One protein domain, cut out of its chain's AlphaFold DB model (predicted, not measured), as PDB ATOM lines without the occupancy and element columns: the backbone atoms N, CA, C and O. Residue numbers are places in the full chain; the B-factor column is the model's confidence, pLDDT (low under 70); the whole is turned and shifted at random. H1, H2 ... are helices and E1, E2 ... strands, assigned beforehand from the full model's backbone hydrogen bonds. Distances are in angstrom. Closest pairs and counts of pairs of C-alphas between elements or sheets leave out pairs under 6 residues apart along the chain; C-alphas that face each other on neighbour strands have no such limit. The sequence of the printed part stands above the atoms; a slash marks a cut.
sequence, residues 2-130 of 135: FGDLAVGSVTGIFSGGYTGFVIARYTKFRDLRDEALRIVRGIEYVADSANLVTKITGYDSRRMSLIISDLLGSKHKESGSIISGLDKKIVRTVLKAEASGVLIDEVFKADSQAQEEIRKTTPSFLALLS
ATOM      1  N   PHE A   2     -46.575 -34.437  48.061       60.00
ATOM      2  CA  PHE A   2     -45.496 -33.739  47.315       60.00
ATOM      3  C   PHE A   2     -44.556 -34.685  46.541       60.00
ATOM      4  O   PHE A   2     -44.118 -34.348  45.444       60.00
ATOM      5  N   GLY A   3     -44.292 -35.885  47.075       64.69
ATOM      6  CA  GLY A   3     -43.485 -36.905  46.391       64.69
ATOM      7  C   GLY A   3     -44.119 -37.401  45.086       64.69
ATOM      8  O   GLY A   3     -43.424 -37.525  44.087       64.69
ATOM      9  N   ASP A   4     -45.440 -37.584  45.062       70.56
ATOM     10  CA  ASP A   4     -46.166 -38.085  43.884       70.56
ATOM     11  C   ASP A   4     -46.182 -37.061  42.735       70.56
ATOM     12  O   ASP A   4     -46.033 -37.421  41.569       70.56
ATOM     13  N   LEU A   5     -46.284 -35.767  43.066       70.94
ATOM     14  CA  LEU A   5     -46.190 -34.656  42.111       70.94
ATOM     15  C   LEU A   5     -44.775 -34.487  41.539       70.94
ATOM     16  O   LEU A   5     -44.620 -34.260  40.338       70.94
ATOM     17  N   ALA A   6     -43.741 -34.623  42.374       73.75
ATOM     18  CA  ALA A   6     -42.349 -34.559  41.934       73.75
ATOM     19  C   ALA A   6     -41.993 -35.741  41.020       73.75
ATOM     20  O   ALA A   6     -41.429 -35.539  39.947       73.75
ATOM     21  N   VAL A   7     -42.391 -36.961  41.398       72.88
ATOM     22  CA  VAL A   7     -42.198 -38.162  40.574       72.88
ATOM     23  C   VAL A   7     -42.957 -38.029  39.253       72.88
ATOM     24  O   VAL A   7     -42.349 -38.198  38.200       72.88
ATOM     25  N   GLY A   8     -44.231 -37.621  39.274       68.12
ATOM     26  CA  GLY A   8     -45.023 -37.420  38.055       68.12
ATOM     27  C   GLY A   8     -44.426 -36.382  37.096       68.12
ATOM     28  O   GLY A   8     -44.381 -36.607  35.887       68.12
ATOM     29  N   SER A   9     -43.892 -35.280  37.628       70.69
ATOM     30  CA  SER A   9     -43.244 -34.234  36.826       70.69
ATOM     31  C   SER A   9     -41.946 -34.732  36.184       70.69
ATOM     32  O   SER A   9     -41.713 -34.528  34.994       70.69
ATOM     33  N   VAL A  10     -41.118 -35.441  36.954       71.19
ATOM     34  CA  VAL A  10     -39.852 -36.009  36.481       71.19
ATOM     35  C   VAL A  10     -40.105 -37.077  35.410       71.19
ATOM     36  O   VAL A  10     -39.505 -37.027  34.336       71.19
ATOM     37  N   THR A  11     -41.048 -37.996  35.631       69.38
ATOM     38  CA  THR A  11     -41.430 -39.017  34.643       69.38
ATOM     39  C   THR A  11     -42.033 -38.398  33.376       69.38
ATOM     40  O   THR A  11     -41.736 -38.857  32.270       69.38
ATOM     41  N   GLY A  12     -42.823 -37.328  33.504       67.81
ATOM     42  CA  GLY A  12     -43.359 -36.575  32.367       67.81
ATOM     43  C   GLY A  12     -42.262 -35.959  31.494       67.81
ATOM     44  O   GLY A  12     -42.295 -36.094  30.272       67.81
ATOM     45  N   ILE A  13     -41.237 -35.363  32.109       71.94
ATOM     46  CA  ILE A  13     -40.089 -34.789  31.387       71.94
ATOM     47  C   ILE A  13     -39.285 -35.883  30.673       71.94
ATOM     48  O   ILE A  13     -38.952 -35.732  29.497       71.94
ATOM     49  N   PHE A  14     -39.002 -37.002  31.346       73.00
ATOM     50  CA  PHE A  14     -38.238 -38.101  30.747       73.00
ATOM     51  C   PHE A  14     -38.976 -38.776  29.586       73.00
ATOM     52  O   PHE A  14     -38.375 -39.037  28.542       73.00
ATOM     53  N   SER A  15     -40.276 -39.029  29.738       73.56
ATOM     54  CA  SER A  15     -41.098 -39.624  28.678       73.56
ATOM     55  C   SER A  15     -41.277 -38.673  27.493       73.56
ATOM     56  O   SER A  15     -41.024 -39.071  26.357       73.56
ATOM     57  N   GLY A  16     -41.599 -37.399  27.741       76.88
ATOM     58  CA  GLY A  16     -41.714 -36.382  26.694       76.88
ATOM     59  C   GLY A  16     -40.404 -36.154  25.938       76.88
ATOM     60  O   GLY A  16     -40.400 -36.105  24.706       76.88
ATOM     61  N   GLY A  17     -39.278 -36.088  26.654       78.62
ATOM     62  CA  GLY A  17     -37.950 -35.937  26.057       78.62
ATOM     63  C   GLY A  17     -37.570 -37.116  25.159       78.62
ATOM     64  O   GLY A  17     -37.099 -36.917  24.037       78.62
ATOM     65  N   TYR A  18     -37.835 -38.346  25.607       82.62
ATOM     66  CA  TYR A  18     -37.584 -39.544  24.808       82.62
ATOM     67  C   TYR A  18     -38.458 -39.594  23.549       82.62
ATOM     68  O   TYR A  18     -37.956 -39.841  22.451       82.62
ATOM     69  N   THR A  19     -39.753 -39.297  23.676       86.44
ATOM     70  CA  THR A  19     -40.671 -39.253  22.533       86.44
ATOM     71  C   THR A  19     -40.250 -38.194  21.517       86.44
ATOM     72  O   THR A  19     -40.182 -38.492  20.324       86.44
ATOM     73  N   GLY A  20     -39.892 -36.986  21.964       86.94
ATOM     74  CA  GLY A  20     -39.390 -35.928  21.084       86.94
ATOM     75  C   GLY A  20     -38.129 -36.345  20.322       86.94
ATOM     76  O   GLY A  20     -38.014 -36.099  19.121       86.94
ATOM     77  N   PHE A  21     -37.219 -37.058  20.985       87.81
ATOM     78  CA  PHE A  21     -36.010 -37.590  20.363       87.81
ATOM     79  C   PHE A  21     -36.300 -38.644  19.284       87.81
ATOM     80  O   PHE A  21     -35.736 -38.576  18.187       87.81
ATOM     81  N   VAL A  22     -37.196 -39.596  19.558       88.44
ATOM     82  CA  VAL A  22     -37.610 -40.614  18.577       88.44
ATOM     83  C   VAL A  22     -38.274 -39.954  17.364       88.44
ATOM     84  O   VAL A  22     -37.940 -40.291  16.225       88.44
ATOM     85  N   ILE A  23     -39.155 -38.973  17.594       89.94
ATOM     86  CA  ILE A  23     -39.813 -38.207  16.527       89.94
ATOM     87  C   ILE A  23     -38.777 -37.461  15.682       89.94
ATOM     88  O   ILE A  23     -38.827 -37.546  14.458       89.94
ATOM     89  N   ALA A  24     -37.799 -36.790  16.296       89.94
ATOM     90  CA  ALA A  24     -36.759 -36.070  15.562       89.94
ATOM     91  C   ALA A  24     -35.953 -36.996  14.631       89.94
ATOM     92  O   ALA A  24     -35.669 -36.640  13.487       89.94
ATOM     93  N   ARG A  25     -35.627 -38.213  15.086       90.06
ATOM     94  CA  ARG A  25     -34.943 -39.220  14.256       90.06
ATOM     95  C   ARG A  25     -35.812 -39.725  13.116       90.06
ATOM     96  O   ARG A  25     -35.321 -39.869  11.999       90.06
ATOM     97  N   TYR A  26     -37.086 -39.979  13.396       93.38
ATOM     98  CA  TYR A  26     -38.041 -40.394  12.378       93.38
ATOM     99  C   TYR A  26     -38.197 -39.323  11.294       93.38
ATOM    100  O   TYR A  26     -38.112 -39.635  10.107       93.38
ATOM    101  N   THR A  27     -38.341 -38.058  11.694       93.38
ATOM    102  CA  THR A  27     -38.422 -36.919  10.774       93.38
ATOM    103  C   THR A  27     -37.152 -36.803   9.940       93.38
ATOM    104  O   THR A  27     -37.250 -36.775   8.720       93.38
ATOM    105  N   LYS A  28     -35.961 -36.877  10.554       93.94
ATOM    106  CA  LYS A  28     -34.688 -36.848   9.813       93.94
ATOM    107  C   LYS A  28     -34.593 -37.964   8.770       93.94
ATOM    108  O   LYS A  28     -34.157 -37.717   7.650       93.94
ATOM    109  N   PHE A  29     -34.993 -39.189   9.115       95.44
ATOM    110  CA  PHE A  29     -35.051 -40.285   8.145       95.44
ATOM    111  C   PHE A  29     -36.001 -39.960   6.986       95.44
ATOM    112  O   PHE A  29     -35.642 -40.149   5.823       95.44
ATOM    113  N   ARG A  30     -37.208 -39.479   7.301       96.06
ATOM    114  CA  ARG A  30     -38.220 -39.140   6.300       96.06
ATOM    115  C   ARG A  30     -37.714 -38.054   5.354       96.06
ATOM    116  O   ARG A  30     -37.849 -38.216   4.149       96.06
ATOM    117  N   ASP A  31     -37.071 -37.022   5.886       96.88
ATOM    118  CA  ASP A  31     -36.521 -35.920   5.100       96.88
ATOM    119  C   ASP A  31     -35.424 -36.415   4.140       96.88
ATOM    120  O   ASP A  31     -35.426 -36.058   2.964       96.88
ATOM    121  N   LEU A  32     -34.538 -37.313   4.594       97.06
ATOM    122  CA  LEU A  32     -33.524 -37.947   3.740       97.06
ATOM    123  C   LEU A  32     -34.150 -38.787   2.616       97.06
ATOM    124  O   LEU A  32     -33.712 -38.718   1.468       97.06
ATOM    125  N   ARG A  33     -35.179 -39.579   2.936       97.38
ATOM    126  CA  ARG A  33     -35.900 -40.395   1.948       97.38
ATOM    127  C   ARG A  33     -36.622 -39.523   0.922       97.38
ATOM    128  O   ARG A  33     -36.565 -39.805  -0.273       97.38
ATOM    129  N   ASP A  34     -37.312 -38.490   1.384       97.38
ATOM    130  CA  ASP A  34     -38.091 -37.601   0.528       97.38
ATOM    131  C   ASP A  34     -37.161 -36.769  -0.373       97.38
ATOM    132  O   ASP A  34     -37.471 -36.556  -1.546       97.38
ATOM    133  N   GLU A  35     -35.975 -36.396   0.117       96.81
ATOM    134  CA  GLU A  35     -34.947 -35.763  -0.708       96.81
ATOM    135  C   GLU A  35     -34.360 -36.725  -1.753       96.81
ATOM    136  O   GLU A  35     -34.231 -36.345  -2.915       96.81
ATOM    137  N   ALA A  36     -34.081 -37.986  -1.402       96.94
ATOM    138  CA  ALA A  36     -33.656 -38.987  -2.388       96.94
ATOM    139  C   ALA A  36     -34.707 -39.154  -3.496       96.94
ATOM    140  O   ALA A  36     -34.381 -39.190  -4.682       96.94
ATOM    141  N   LEU A  37     -35.988 -39.191  -3.115       96.88
ATOM    142  CA  LEU A  37     -37.097 -39.272  -4.059       96.88
ATOM    143  C   LEU A  37     -37.187 -38.026  -4.949       96.88
ATOM    144  O   LEU A  37     -37.512 -38.143  -6.130       96.88
ATOM    145  N   ARG A  38     -36.898 -36.840  -4.405       96.50
ATOM    146  CA  ARG A  38     -36.859 -35.588  -5.169       96.50
ATOM    147  C   ARG A  38     -35.740 -35.589  -6.206       96.50
ATOM    148  O   ARG A  38     -35.991 -35.152  -7.322       96.50
ATOM    149  N   ILE A  39     -34.557 -36.103  -5.865       95.88
ATOM    150  CA  ILE A  39     -33.439 -36.231  -6.813       95.88
ATOM    151  C   ILE A  39     -33.827 -37.150  -7.971       95.88
ATOM    152  O   ILE A  39     -33.642 -36.774  -9.120       95.88
ATOM    153  N   VAL A  40     -34.410 -38.319  -7.682       94.81
ATOM    154  CA  VAL A  40     -34.845 -39.259  -8.732       94.81
ATOM    155  C   VAL A  40     -35.935 -38.646  -9.616       94.81
ATOM    156  O   VAL A  40     -35.833 -38.680 -10.833       94.81
ATOM    157  N   ARG A  41     -36.935 -37.985  -9.024       93.81
ATOM    158  CA  ARG A  41     -37.990 -37.287  -9.784       93.81
ATOM    159  C   ARG A  41     -37.495 -36.088 -10.590       93.81
ATOM    160  O   ARG A  41     -38.210 -35.629 -11.473       93.81
ATOM    161  N   GLY A  42     -36.337 -35.541 -10.234       93.06
ATOM    162  CA  GLY A  42     -35.705 -34.428 -10.935       93.06
ATOM    163  C   GLY A  42     -34.870 -34.861 -12.135       93.06
ATOM    164  O   GLY A  42     -34.250 -34.006 -12.759       93.06
ATOM    165  N   ILE A  43     -34.812 -36.160 -12.442       93.25
ATOM    166  CA  ILE A  43     -34.088 -36.652 -13.607       93.25
ATOM    167  C   ILE A  43     -34.880 -36.306 -14.869       93.25
ATOM    168  O   ILE A  43     -36.061 -36.619 -15.002       93.25
ATOM    169  N   GLU A  44     -34.195 -35.676 -15.811       92.00
ATOM    170  CA  GLU A  44     -34.723 -35.308 -17.115       92.00
ATOM    171  C   GLU A  44     -34.081 -36.183 -18.190       92.00
ATOM    172  O   GLU A  44     -32.879 -36.464 -18.152       92.00
ATOM    173  N   TYR A  45     -34.880 -36.598 -19.170       90.94
ATOM    174  CA  TYR A  45     -34.456 -37.489 -20.245       90.94
ATOM    175  C   TYR A  45     -34.692 -36.821 -21.597       90.94
ATOM    176  O   TYR A  45     -35.771 -36.284 -21.847       90.94
ATOM    177  N   VAL A  46     -33.702 -36.893 -22.486       89.69
ATOM    178  CA  VAL A  46     -33.831 -36.461 -23.882       89.69
ATOM    179  C   VAL A  46     -33.749 -37.691 -24.773       89.69
ATOM    180  O   VAL A  46     -32.725 -38.379 -24.788       89.69
ATOM    181  N   ALA A  47     -34.833 -37.961 -25.497       89.81
ATOM    182  CA  ALA A  47     -34.922 -39.048 -26.462       89.81
ATOM    183  C   ALA A  47     -34.841 -38.528 -27.902       89.81
ATOM    184  O   ALA A  47     -35.282 -37.415 -28.196       89.81
ATOM    185  N   ASP A  48     -34.263 -39.334 -28.788       89.19
ATOM    186  CA  ASP A  48     -34.234 -39.077 -30.225       89.19
ATOM    187  C   ASP A  48     -35.499 -39.597 -30.938       89.19
ATOM    188  O   ASP A  48     -36.421 -40.143 -30.329       89.19
ATOM    189  N   SER A  49     -35.543 -39.448 -32.265       85.38
ATOM    190  CA  SER A  49     -36.649 -39.931 -33.103       85.38
ATOM    191  C   SER A  49     -36.811 -41.458 -33.123       85.38
ATOM    192  O   SER A  49     -37.829 -41.946 -33.609       85.38
ATOM    193  N   ALA A  50     -35.826 -42.212 -32.633       86.12
ATOM    194  CA  ALA A  50     -35.866 -43.666 -32.505       86.12
ATOM    195  C   ALA A  50     -36.278 -44.119 -31.089       86.12
ATOM    196  O   ALA A  50     -36.168 -45.304 -30.774       86.12
ATOM    197  N   ASN A  51     -36.774 -43.202 -30.245       89.38
ATOM    198  CA  ASN A  51     -37.103 -43.440 -28.835       89.38
ATOM    199  C   ASN A  51     -35.899 -43.902 -27.995       89.38
ATOM    200  O   ASN A  51     -36.069 -44.573 -26.970       89.38
ATOM    201  N   LEU A  52     -34.682 -43.540 -28.406       90.44
ATOM    202  CA  LEU A  52     -33.472 -43.787 -27.639       90.44
ATOM    203  C   LEU A  52     -33.140 -42.551 -26.811       90.44
ATOM    204  O   LEU A  52     -32.926 -41.460 -27.336       90.44
ATOM    205  N   VAL A  53     -33.079 -42.729 -25.497       90.00
ATOM    206  CA  VAL A  53     -32.565 -41.731 -24.565       90.00
ATOM    207  C   VAL A  53     -31.067 -41.603 -24.793       90.00
ATOM    208  O   VAL A  53     -30.318 -42.552 -24.563       90.00
ATOM    209  N   THR A  54     -30.651 -40.427 -25.249       87.06
ATOM    210  CA  THR A  54     -29.255 -40.098 -25.580       87.06
ATOM    211  C   THR A  54     -28.616 -39.186 -24.540       87.06
ATOM    212  O   THR A  54     -27.393 -39.098 -24.453       87.06
ATOM    213  N   LYS A  55     -29.432 -38.510 -23.721       88.81
ATOM    214  CA  LYS A  55     -28.956 -37.628 -22.657       88.81
ATOM    215  C   LYS A  55     -29.847 -37.724 -21.427       88.81
ATOM    216  O   LYS A  55     -31.073 -37.710 -21.540       88.81
ATOM    217  N   ILE A  56     -29.211 -37.774 -20.260       89.06
ATOM    218  CA  ILE A  56     -29.870 -37.743 -18.954       89.06
ATOM    219  C   ILE A  56     -29.300 -36.567 -18.159       89.06
ATOM    220  O   ILE A  56     -28.088 -36.460 -17.986       89.06
ATOM    221  N   THR A  57     -30.161 -35.668 -17.693       89.94
ATOM    222  CA  THR A  57     -29.793 -34.480 -16.906       89.94
ATOM    223  C   THR A  57     -30.551 -34.444 -15.581       89.94
ATOM    224  O   THR A  57     -31.391 -35.295 -15.308       89.94
ATOM    225  N   GLY A  58     -30.205 -33.508 -14.695       88.50
ATOM    226  CA  GLY A  58     -30.916 -33.304 -13.423       88.50
ATOM    227  C   GLY A  58     -30.553 -34.276 -12.292       88.50
ATOM    228  O   GLY A  58     -30.866 -34.001 -11.134       88.50
ATOM    229  N   TYR A  59     -29.829 -35.365 -12.576       92.31
ATOM    230  CA  TYR A  59     -29.357 -36.279 -11.536       92.31
ATOM    231  C   TYR A  59     -28.182 -35.698 -10.729       92.31
ATOM    232  O   TYR A  59     -27.083 -35.515 -11.252       92.31
ATOM    233  N   ASP A  60     -28.390 -35.474  -9.430       93.94
ATOM    234  CA  ASP A  60     -27.352 -35.019  -8.498       93.94
ATOM    235  C   ASP A  60     -26.738 -36.203  -7.728       93.94
ATOM    236  O   ASP A  60     -27.159 -36.560  -6.621       93.94
ATOM    237  N   SER A  61     -25.714 -36.819  -8.324       91.38
ATOM    238  CA  SER A  61     -25.006 -37.971  -7.741       91.38
ATOM    239  C   SER A  61     -24.297 -37.631  -6.428       91.38
ATOM    240  O   SER A  61     -24.249 -38.448  -5.504       91.38
ATOM    241  N   ARG A  62     -23.776 -36.406  -6.297       94.50
ATOM    242  CA  ARG A  62     -23.089 -35.955  -5.083       94.50
ATOM    243  C   ARG A  62     -24.073 -35.872  -3.927       94.50
ATOM    244  O   ARG A  62     -23.785 -36.371  -2.840       94.50
ATOM    245  N   ARG A  63     -25.235 -35.265  -4.156       95.44
ATOM    246  CA  ARG A  63     -26.272 -35.137  -3.134       95.44
ATOM    247  C   ARG A  63     -26.873 -36.489  -2.767       95.44
ATOM    248  O   ARG A  63     -27.060 -36.745  -1.580       95.44
ATOM    249  N   MET A  64     -27.066 -37.386  -3.736       96.00
ATOM    250  CA  MET A  64     -27.477 -38.763  -3.454       96.00
ATOM    251  C   MET A  64     -26.451 -39.496  -2.569       96.00
ATOM    252  O   MET A  64     -26.822 -40.137  -1.586       96.00
ATOM    253  N   SER A  65     -25.153 -39.343  -2.852       95.69
ATOM    254  CA  SER A  65     -24.072 -39.926  -2.043       95.69
ATOM    255  C   SER A  65     -24.071 -39.418  -0.594       95.69
ATOM    256  O   SER A  65     -23.906 -40.206   0.342       95.69
ATOM    257  N   LEU A  66     -24.328 -38.121  -0.387       97.00
ATOM    258  CA  LEU A  66     -24.465 -37.542   0.953       97.00
ATOM    259  C   LEU A  66     -25.661 -38.133   1.710       97.00
ATOM    260  O   LEU A  66     -25.509 -38.524   2.866       97.00
ATOM    261  N   ILE A  67     -26.811 -38.289   1.048       97.00
ATOM    262  CA  ILE A  67     -27.997 -38.921   1.648       97.00
ATOM    263  C   ILE A  67     -27.699 -40.365   2.064       97.00
ATOM    264  O   ILE A  67     -28.041 -40.778   3.174       97.00
ATOM    265  N   ILE A  68     -27.022 -41.133   1.206       96.62
ATOM    266  CA  ILE A  68     -26.600 -42.506   1.516       96.62
ATOM    267  C   ILE A  68     -25.704 -42.520   2.759       96.62
ATOM    268  O   ILE A  68     -25.935 -43.312   3.675       96.62
ATOM    269  N   SER A  69     -24.707 -41.634   2.815       96.31
ATOM    270  CA  SER A  69     -23.806 -41.502   3.966       96.31
ATOM    271  C   SER A  69     -24.573 -41.183   5.254       96.31
ATOM    272  O   SER A  69     -24.361 -41.824   6.291       96.31
ATOM    273  N   ASP A  70     -25.533 -40.261   5.186       95.81
ATOM    274  CA  ASP A  70     -26.360 -39.875   6.326       95.81
ATOM    275  C   ASP A  70     -27.269 -41.007   6.808       95.81
ATOM    276  O   ASP A  70     -27.409 -41.201   8.021       95.81
ATOM    277  N   LEU A  71     -27.840 -41.798   5.898       94.81
ATOM    278  CA  LEU A  71     -28.654 -42.969   6.228       94.81
ATOM    279  C   LEU A  71     -27.825 -44.075   6.881       94.81
ATOM    280  O   LEU A  71     -28.158 -44.531   7.980       94.81
ATOM    281  N   LEU A  72     -26.727 -44.483   6.237       93.94
ATOM    282  CA  LEU A  72     -25.811 -45.505   6.757       93.94
ATOM    283  C   LEU A  72     -25.299 -45.109   8.130       93.94
ATOM    284  O   LEU A  72     -25.300 -45.889   9.088       93.94
ATOM    285  N   GLY A  73     -24.903 -43.853   8.215       91.44
ATOM    286  CA  GLY A  73     -24.422 -43.279   9.423       91.44
ATOM    287  C   GLY A  73     -25.474 -43.254  10.534       91.44
ATOM    288  O   GLY A  73     -25.180 -43.625  11.672       91.44
ATOM    289  N   SER A  74     -26.710 -42.865  10.223       90.00
ATOM    290  CA  SER A  74     -27.831 -42.854  11.174       90.00
ATOM    291  C   SER A  74     -28.343 -44.266  11.489       90.00
ATOM    292  O   SER A  74     -29.430 -44.427  12.030       90.00
ATOM    293  N   LYS A  75     -27.544 -45.302  11.185       92.00
ATOM    294  CA  LYS A  75     -27.815 -46.729  11.396       92.00
ATOM    295  C   LYS A  75     -29.007 -47.260  10.591       92.00
ATOM    296  O   LYS A  75     -29.457 -48.377  10.833       92.00
ATOM    297  N   HIS A  76     -29.460 -46.536   9.570       93.50
ATOM    298  CA  HIS A  76     -30.441 -47.002   8.589       93.50
ATOM    299  C   HIS A  76     -29.734 -47.748   7.449       93.50
ATOM    300  O   HIS A  76     -29.797 -47.361   6.283       93.50
ATOM    301  N   LYS A  77     -29.004 -48.815   7.811       93.44
ATOM    302  CA  LYS A  77     -28.119 -49.551   6.894       93.44
ATOM    303  C   LYS A  77     -28.857 -50.134   5.690       93.44
ATOM    304  O   LYS A  77     -28.361 -50.037   4.577       93.44
ATOM    305  N   GLU A  78     -30.029 -50.714   5.925       94.12
ATOM    306  CA  GLU A  78     -30.859 -51.308   4.873       94.12
ATOM    307  C   GLU A  78     -31.289 -50.254   3.848       94.12
ATOM    308  O   GLU A  78     -30.972 -50.380   2.668       94.12
ATOM    309  N   SER A  79     -31.899 -49.157   4.304       94.19
ATOM    310  CA  SER A  79     -32.328 -48.045   3.447       94.19
ATOM    311  C   SER A  79     -31.149 -47.419   2.697       94.19
ATOM    312  O   SER A  79     -31.238 -47.177   1.496       94.19
ATOM    313  N   GLY A  80     -30.018 -47.208   3.381       95.12
ATOM    314  CA  GLY A  80     -28.793 -46.702   2.760       95.12
ATOM    315  C   GLY A  80     -28.235 -47.651   1.693       95.12
ATOM    316  O   GLY A  80     -27.786 -47.196   0.644       95.12
ATOM    317  N   SER A  81     -28.313 -48.966   1.912       96.00
ATOM    318  CA  SER A  81     -27.891 -49.970   0.930       96.00
ATOM    319  C   SER A  81     -28.812 -50.014  -0.290       96.00
ATOM    320  O   SER A  81     -28.315 -50.109  -1.411       96.00
ATOM    321  N   ILE A  82     -30.133 -49.924  -0.092       95.81
ATOM    322  CA  ILE A  82     -31.120 -49.865  -1.184       95.81
ATOM    323  C   ILE A  82     -30.850 -48.635  -2.053       95.81
ATOM    324  O   ILE A  82     -30.642 -48.761  -3.259       95.81
ATOM    325  N   ILE A  83     -30.750 -47.454  -1.435       95.81
ATOM    326  CA  ILE A  83     -30.517 -46.196  -2.155       95.81
ATOM    327  C   ILE A  83     -29.142 -46.192  -2.840       95.81
ATOM    328  O   ILE A  83     -29.029 -45.741  -3.975       95.81
ATOM    329  N   SER A  84     -28.108 -46.782  -2.232       96.06
ATOM    330  CA  SER A  84     -26.806 -46.961  -2.893       96.06
ATOM    331  C   SER A  84     -26.868 -47.904  -4.097       96.06
ATOM    332  O   SER A  84     -26.188 -47.682  -5.102       96.06
ATOM    333  N   GLY A  85     -27.679 -48.961  -4.023       95.62
ATOM    334  CA  GLY A  85     -27.936 -49.845  -5.157       95.62
ATOM    335  C   GLY A  85     -28.604 -49.104  -6.314       95.62
ATOM    336  O   GLY A  85     -28.194 -49.273  -7.464       95.62
ATOM    337  N   LEU A  86     -29.584 -48.253  -6.006       94.62
ATOM    338  CA  LEU A  86     -30.268 -47.405  -6.982       94.62
ATOM    339  C   LEU A  86     -29.337 -46.376  -7.617       94.62
ATOM    340  O   LEU A  86     -29.306 -46.284  -8.839       94.62
ATOM    341  N   ASP A  87     -28.525 -45.677  -6.823       94.81
ATOM    342  CA  ASP A  87     -27.534 -44.715  -7.321       94.81
ATOM    343  C   ASP A  87     -26.608 -45.361  -8.364       94.81
ATOM    344  O   ASP A  87     -26.471 -44.877  -9.487       94.81
ATOM    345  N   LYS A  88     -26.077 -46.552  -8.062       94.00
ATOM    346  CA  LYS A  88     -25.249 -47.314  -9.010       94.00
ATOM    347  C   LYS A  88     -26.004 -47.707 -10.279       94.00
ATOM    348  O   LYS A  88     -25.399 -47.725 -11.352       94.00
ATOM    349  N   LYS A  89     -27.288 -48.071 -10.178       92.50
ATOM    350  CA  LYS A  89     -28.123 -48.383 -11.350       92.50
ATOM    351  C   LYS A  89     -28.314 -47.134 -12.213       92.50
ATOM    352  O   LYS A  89     -28.058 -47.211 -13.409       92.50
ATOM    353  N   ILE A  90     -28.674 -45.997 -11.613       91.25
ATOM    354  CA  ILE A  90     -28.901 -44.730 -12.322       91.25
ATOM    355  C   ILE A  90     -27.621 -44.275 -13.022       91.25
ATOM    356  O   ILE A  90     -27.645 -44.055 -14.227       91.25
ATOM    357  N   VAL A  91     -26.485 -44.233 -12.318       91.25
ATOM    358  CA  VAL A  91     -25.191 -43.842 -12.906       91.25
ATOM    359  C   VAL A  91     -24.826 -44.733 -14.096       91.25
ATOM    360  O   VAL A  91     -24.378 -44.240 -15.128       91.25
ATOM    361  N   ARG A  92     -25.061 -46.049 -14.007       91.00
ATOM    362  CA  ARG A  92     -24.844 -46.956 -15.146       91.00
ATOM    363  C   ARG A  92     -25.787 -46.665 -16.309       91.00
ATOM    364  O   ARG A  92     -25.347 -46.756 -17.449       91.00
ATOM    365  N   THR A  93     -27.052 -46.350 -16.048       88.81
ATOM    366  CA  THR A  93     -28.020 -45.990 -17.094       88.81
ATOM    367  C   THR A  93     -27.632 -44.687 -17.783       88.81
ATOM    368  O   THR A  93     -27.681 -44.639 -19.006       88.81
ATOM    369  N   VAL A  94     -27.166 -43.680 -17.036       88.06
ATOM    370  CA  VAL A  94     -26.636 -42.421 -17.590       88.06
ATOM    371  C   VAL A  94     -25.482 -42.700 -18.550       88.06
ATOM    372  O   VAL A  94     -25.552 -42.325 -19.716       88.06
ATOM    373  N   LEU A  95     -24.475 -43.458 -18.105       89.00
ATOM    374  CA  LEU A  95     -23.319 -43.800 -18.941       89.00
ATOM    375  C   LEU A  95     -23.706 -44.606 -20.192       89.00
ATOM    376  O   LEU A  95     -23.128 -44.414 -21.258       89.00
ATOM    377  N   LYS A  96     -24.682 -45.517 -20.078       89.38
ATOM    378  CA  LYS A  96     -25.184 -46.295 -21.223       89.38
ATOM    379  C   LYS A  96     -25.963 -45.435 -22.217       89.38
ATOM    380  O   LYS A  96     -25.774 -45.600 -23.418       89.38
ATOM    381  N   ALA A  97     -26.813 -44.536 -21.724       88.38
ATOM    382  CA  ALA A  97     -27.594 -43.626 -22.556       88.38
ATOM    383  C   ALA A  97     -26.680 -42.733 -23.403       88.38
ATOM    384  O   ALA A  97     -26.893 -42.609 -24.604       88.38
ATOM    385  N   GLU A  98     -25.610 -42.206 -22.806       86.38
ATOM    386  CA  GLU A  98     -24.629 -41.374 -23.510       86.38
ATOM    387  C   GLU A  98     -23.768 -42.163 -24.512       86.38
ATOM    388  O   GLU A  98     -23.376 -41.621 -25.543       86.38
ATOM    389  N   ALA A  99     -23.463 -43.437 -24.233       88.56
ATOM    390  CA  ALA A  99     -22.573 -44.241 -25.073       88.56
ATOM    391  C   ALA A  99     -23.271 -44.896 -26.276       88.56
ATOM    392  O   ALA A  99     -22.708 -44.930 -27.368       88.56
ATOM    393  N   SER A 100     -24.458 -45.472 -26.072       86.12
ATOM    394  CA  SER A 100     -25.131 -46.311 -27.077       86.12
ATOM    395  C   SER A 100     -26.624 -46.024 -27.237       86.12
ATOM    396  O   SER A 100     -27.276 -46.676 -28.048       86.12
ATOM    397  N   GLY A 101     -27.173 -45.091 -26.456       86.88
ATOM    398  CA  GLY A 101     -28.613 -44.926 -26.306       86.88
ATOM    399  C   GLY A 101     -29.244 -46.043 -25.465       86.88
ATOM    400  O   GLY A 101     -28.729 -47.160 -25.369       86.88
ATOM    401  N   VAL A 102     -30.370 -45.730 -24.823       90.19
ATOM    402  CA  VAL A 102     -31.208 -46.695 -24.088       90.19
ATOM    403  C   VAL A 102     -32.662 -46.461 -24.474       90.19
ATOM    404  O   VAL A 102     -33.087 -45.314 -24.569       90.19
ATOM    405  N   LEU A 103     -33.440 -47.524 -24.683       91.19
ATOM    406  CA  LEU A 103     -34.865 -47.393 -24.993       91.19
ATOM    407  C   LEU A 103     -35.600 -46.634 -23.884       91.19
ATOM    408  O   LEU A 103     -35.447 -46.936 -22.699       91.19
ATOM    409  N   ILE A 104     -36.436 -45.673 -24.273       89.62
ATOM    410  CA  ILE A 104     -37.169 -44.817 -23.332       89.62
ATOM    411  C   ILE A 104     -38.041 -45.616 -22.349       89.62
ATOM    412  O   ILE A 104     -38.102 -45.280 -21.167       89.62
ATOM    413  N   ASP A 105     -38.629 -46.728 -22.795       89.50
ATOM    414  CA  ASP A 105     -39.447 -47.607 -21.952       89.50
ATOM    415  C   ASP A 105     -38.632 -48.263 -20.830       89.50
ATOM    416  O   ASP A 105     -39.113 -48.418 -19.703       89.50
ATOM    417  N   GLU A 106     -37.375 -48.623 -21.105       88.75
ATOM    418  CA  GLU A 106     -36.472 -49.174 -20.094       88.75
ATOM    419  C   GLU A 106     -36.106 -48.115 -19.055       88.75
ATOM    420  O   GLU A 106     -36.070 -48.410 -17.858       88.75
ATOM    421  N   VAL A 107     -35.883 -46.878 -19.506       90.12
ATOM    422  CA  VAL A 107     -35.569 -45.745 -18.634       90.12
ATOM    423  C   VAL A 107     -36.755 -45.409 -17.732       90.12
ATOM    424  O   VAL A 107     -36.577 -45.330 -16.518       90.12
ATOM    425  N   PHE A 108     -37.971 -45.305 -18.275       89.75
ATOM    426  CA  PHE A 108     -39.168 -45.039 -17.471       89.75
ATOM    427  C   PHE A 108     -39.485 -46.162 -16.489       89.75
ATOM    428  O   PHE A 108     -39.866 -45.904 -15.343       89.75
ATOM    429  N   LYS A 109     -39.294 -47.421 -16.894       90.50
ATOM    430  CA  LYS A 109     -39.462 -48.557 -15.986       90.50
ATOM    431  C   LYS A 109     -38.444 -48.506 -14.848       90.50
ATOM    432  O   LYS A 109     -38.823 -48.716 -13.696       90.50
ATOM    433  N   ALA A 110     -37.180 -48.212 -15.154       89.50
ATOM    434  CA  ALA A 110     -36.130 -48.078 -14.152       89.50
ATOM    435  C   ALA A 110     -36.396 -46.906 -13.193       89.50
ATOM    436  O   ALA A 110     -36.230 -47.070 -11.985       89.50
ATOM    437  N   ASP A 111     -36.856 -45.764 -13.707       91.31
ATOM    438  CA  ASP A 111     -37.224 -44.601 -12.895       91.31
ATOM    439  C   ASP A 111     -38.389 -44.917 -11.948       91.31
ATOM    440  O   ASP A 111     -38.281 -44.748 -10.732       91.31
ATOM    441  N   SER A 112     -39.479 -45.484 -12.476       92.44
ATOM    442  CA  SER A 112     -40.635 -45.868 -11.662       92.44
ATOM    443  C   SER A 112     -40.255 -46.870 -10.569       92.44
ATOM    444  O   SER A 112     -40.699 -46.735  -9.426       92.44
ATOM    445  N   GLN A 113     -39.416 -47.859 -10.895       93.50
ATOM    446  CA  GLN A 113     -38.908 -48.827  -9.920       93.50
ATOM    447  C   GLN A 113     -38.035 -48.158  -8.856       93.50
ATOM    448  O   GLN A 113     -38.200 -48.443  -7.672       93.50
ATOM    449  N   ALA A 114     -37.151 -47.236  -9.245       92.94
ATOM    450  CA  ALA A 114     -36.321 -46.496  -8.301       92.94
ATOM    451  C   ALA A 114     -37.173 -45.670  -7.331       92.94
ATOM    452  O   ALA A 114     -36.967 -45.721  -6.116       92.94
ATOM    453  N   GLN A 115     -38.183 -44.962  -7.841       95.38
ATOM    454  CA  GLN A 115     -39.117 -44.215  -7.004       95.38
ATOM    455  C   GLN A 115     -39.895 -45.125  -6.044       95.38
ATOM    456  O   GLN A 115     -40.124 -44.753  -4.891       95.38
ATOM    457  N   GLU A 116     -40.323 -46.303  -6.498       96.00
ATOM    458  CA  GLU A 116     -41.036 -47.275  -5.671       96.00
ATOM    459  C   GLU A 116     -40.144 -47.859  -4.566       96.00
ATOM    460  O   GLU A 116     -40.550 -47.880  -3.402       96.00
ATOM    461  N   GLU A 117     -38.922 -48.278  -4.906       95.12
ATOM    462  CA  GLU A 117     -37.937 -48.796  -3.953       95.12
ATOM    463  C   GLU A 117     -37.635 -47.756  -2.860       95.12
ATOM    464  O   GLU A 117     -37.682 -48.089  -1.674       95.12
ATOM    465  N   ILE A 118     -37.435 -46.479  -3.223       95.12
ATOM    466  CA  ILE A 118     -37.213 -45.393  -2.251       95.12
ATOM    467  C   ILE A 118     -38.422 -45.219  -1.328       95.12
ATOM    468  O   ILE A 118     -38.256 -45.143  -0.109       95.12
ATOM    469  N   ARG A 119     -39.649 -45.189  -1.869       94.06
ATOM    470  CA  ARG A 119     -40.878 -45.014  -1.067       94.06
ATOM    471  C   ARG A 119     -41.084 -46.138  -0.055       94.06
ATOM    472  O   ARG A 119     -41.589 -45.876   1.035       94.06
ATOM    473  N   LYS A 120     -40.699 -47.362  -0.416       94.94
ATOM    474  CA  LYS A 120     -40.814 -48.545   0.447       94.94
ATOM    475  C   LYS A 120     -39.743 -48.613   1.529       94.94
ATOM    476  O   LYS A 120     -39.892 -49.411   2.450       94.94
ATOM    477  N   THR A 121     -38.690 -47.794   1.461       94.62
ATOM    478  CA  THR A 121     -37.692 -47.774   2.532       94.62
ATOM    479  C   THR A 121     -38.316 -47.335   3.855       94.62
ATOM    480  O   THR A 121     -39.045 -46.341   3.947       94.62
ATOM    481  N   THR A 122     -38.004 -48.088   4.905       92.88
ATOM    482  CA  THR A 122     -38.464 -47.836   6.269       92.88
ATOM    483  C   THR A 122     -37.279 -47.509   7.173       92.88
ATOM    484  O   THR A 122     -36.149 -47.936   6.906       92.88
ATOM    485  N   PRO A 123     -37.494 -46.725   8.241       92.38
ATOM    486  CA  PRO A 123     -36.451 -46.490   9.219       92.38
ATOM    487  C   PRO A 123     -36.209 -47.764  10.027       92.38
ATOM    488  O   PRO A 123     -37.140 -48.424  10.484       92.38
ATOM    489  N   SER A 124     -34.942 -48.065  10.295       92.56
ATOM    490  CA  SER A 124     -34.594 -49.082  11.292       92.56
ATOM    491  C   SER A 124     -35.127 -48.688  12.675       92.56
ATOM    492  O   SER A 124     -34.731 -47.667  13.240       92.56
ATOM    493  N   PHE A 125     -35.990 -49.528  13.247       88.06
ATOM    494  CA  PHE A 125     -36.587 -49.300  14.564       88.06
ATOM    495  C   PHE A 125     -35.534 -49.182  15.678       88.06
ATOM    496  O   PHE A 125     -35.588 -48.278  16.507       88.06
ATOM    497  N   LEU A 126     -34.500 -50.027  15.640       87.31
ATOM    498  CA  LEU A 126     -33.381 -49.960  16.585       87.31
ATOM    499  C   LEU A 126     -32.605 -48.643  16.469       87.31
ATOM    500  O   LEU A 126     -32.148 -48.094  17.472       87.31
ATOM    501  N   ALA A 127     -32.469 -48.110  15.253       87.12
ATOM    502  CA  ALA A 127     -31.844 -46.811  15.052       87.12
ATOM    503  C   ALA A 127     -32.676 -45.687  15.687       87.12
ATOM    504  O   ALA A 127     -32.099 -44.817  16.338       87.12
ATOM    505  N   LEU A 128     -34.007 -45.742  15.583       88.00
ATOM    506  CA  LEU A 128     -34.909 -44.755  16.185       88.00
ATOM    507  C   LEU A 128     -34.822 -44.729  17.717       88.00
ATOM    508  O   LEU A 128     -34.771 -43.651  18.301       88.00
ATOM    509  N   LEU A 129     -34.748 -45.897  18.359       86.88
ATOM    510  CA  LEU A 129     -34.731 -46.003  19.824       86.88
ATOM    511  C   LEU A 129     -33.344 -45.799  20.451       86.88
ATOM    512  O   LEU A 129     -33.236 -45.622  21.665       86.88
ATOM    513  N   SER A 130     -32.275 -45.855  19.652       81.50
ATOM    514  CA  SER A 130     -30.916 -45.790  20.189       81.50
ATOM    515  C   SER A 130     -30.584 -44.406  20.757       81.50
ATOM    516  O   SER A 130     -30.601 -43.407  20.049       81.50
TER     517      SER A 130
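This is residues 2 to 130 of the 135 residues of an uncharacterized protein of Halomonas boliviensis LC1 (UniProt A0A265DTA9). One very long helix, H1, forms the long axis of a rod; its residues 2 to 17 stick out alone, while its far end packs with H2, H3 and H4 in a four-helix bundle running up and down. Beyond that end of H1, the small strand hairpin E1 and E2 lies alongside H3 residues 90 to 100 and H4 residues 104 to 108, and the short H5 packs on H1 residues 22 to 26. The printed part has 129 residues, with five named helices and two named strands in the order H1 E1 E2 H2 H3 H4 H5; the sheet E1 - E2 is antiparallel and the class is mostly helix. The whole is only just loose, close to extended, with a radius of gyration of the C-alphas of 20.8 A and spans of 81 by 20 by 19 A.

Strands E1, residues 44 to 47, and E2, residues 52 to 57, form an antiparallel hairpin at 154 degrees, with N 44 and O 57 at 2.9 A and N 54 and O 46 at 3.0 A, within hydrogen-bond range. The closest C-alphas of E2 and H3, residues 77 to 100, are those of Thr 54 and Ala 97, 4.9 A apart. Residues 52 to 53 of E2 also pair, antiparallel, with residues 102 to 103. H3 touches H4, residues 104 to 120, opposite ways at a shallow tilt of 11 degrees, a helical hairpin, closest at the C-alphas of Leu 86 and Ala 114, 6.3 A. H3 also forms a helical hairpin with H2, residues 61 to 73; they touch, closest at the C-alphas of Ile 68 and Gly 80, 4.9 A. H1, residues 2 to 41, touches H4 with residues 33 to 41 alone, opposite ways at a shallow tilt of 5 degrees, closest at the C-alphas of Leu 37 and Gln 115, 6.1 A. H1 touches H2 with residues 29 to 39 alone, closest at the C-alphas of Leu 32 and Ile 67, 6.0 A. H1 and H3 are close but not clearly touching, with closest C-alphas 7.9 A apart, and H2 and H4 are apart. H5, residues 125 to 129, touches H1, closest at the C-alphas of Val 22 and Leu 128, 5.5 A. In H1, H2, H3, H4 and H5 every O i to N i+4 pair is within hydrogen-bond range.

H1 begins at C-alpha 2, (-45.496, -33.739, 47.315), and measures 57.7 A to C-alpha 41, (-37.990, -37.287, -9.784). H3 measures 34.3 A, H4 24.3 A and H2 18.0 A. H5 ends at C-alpha 129, (-34.731, -46.003, 19.824).

The C-alphas farthest apart are those of Phe 2 and Ser 49, 81.1 A. Without residues 2 to 17, which stand free, the body spans 58 by 18 by 17 A. The printed part has no cut, and the six links between its elements are tight. Its mean pLDDT is 89.4; residues 2 to 3, 8 and 11 to 12 are under 70.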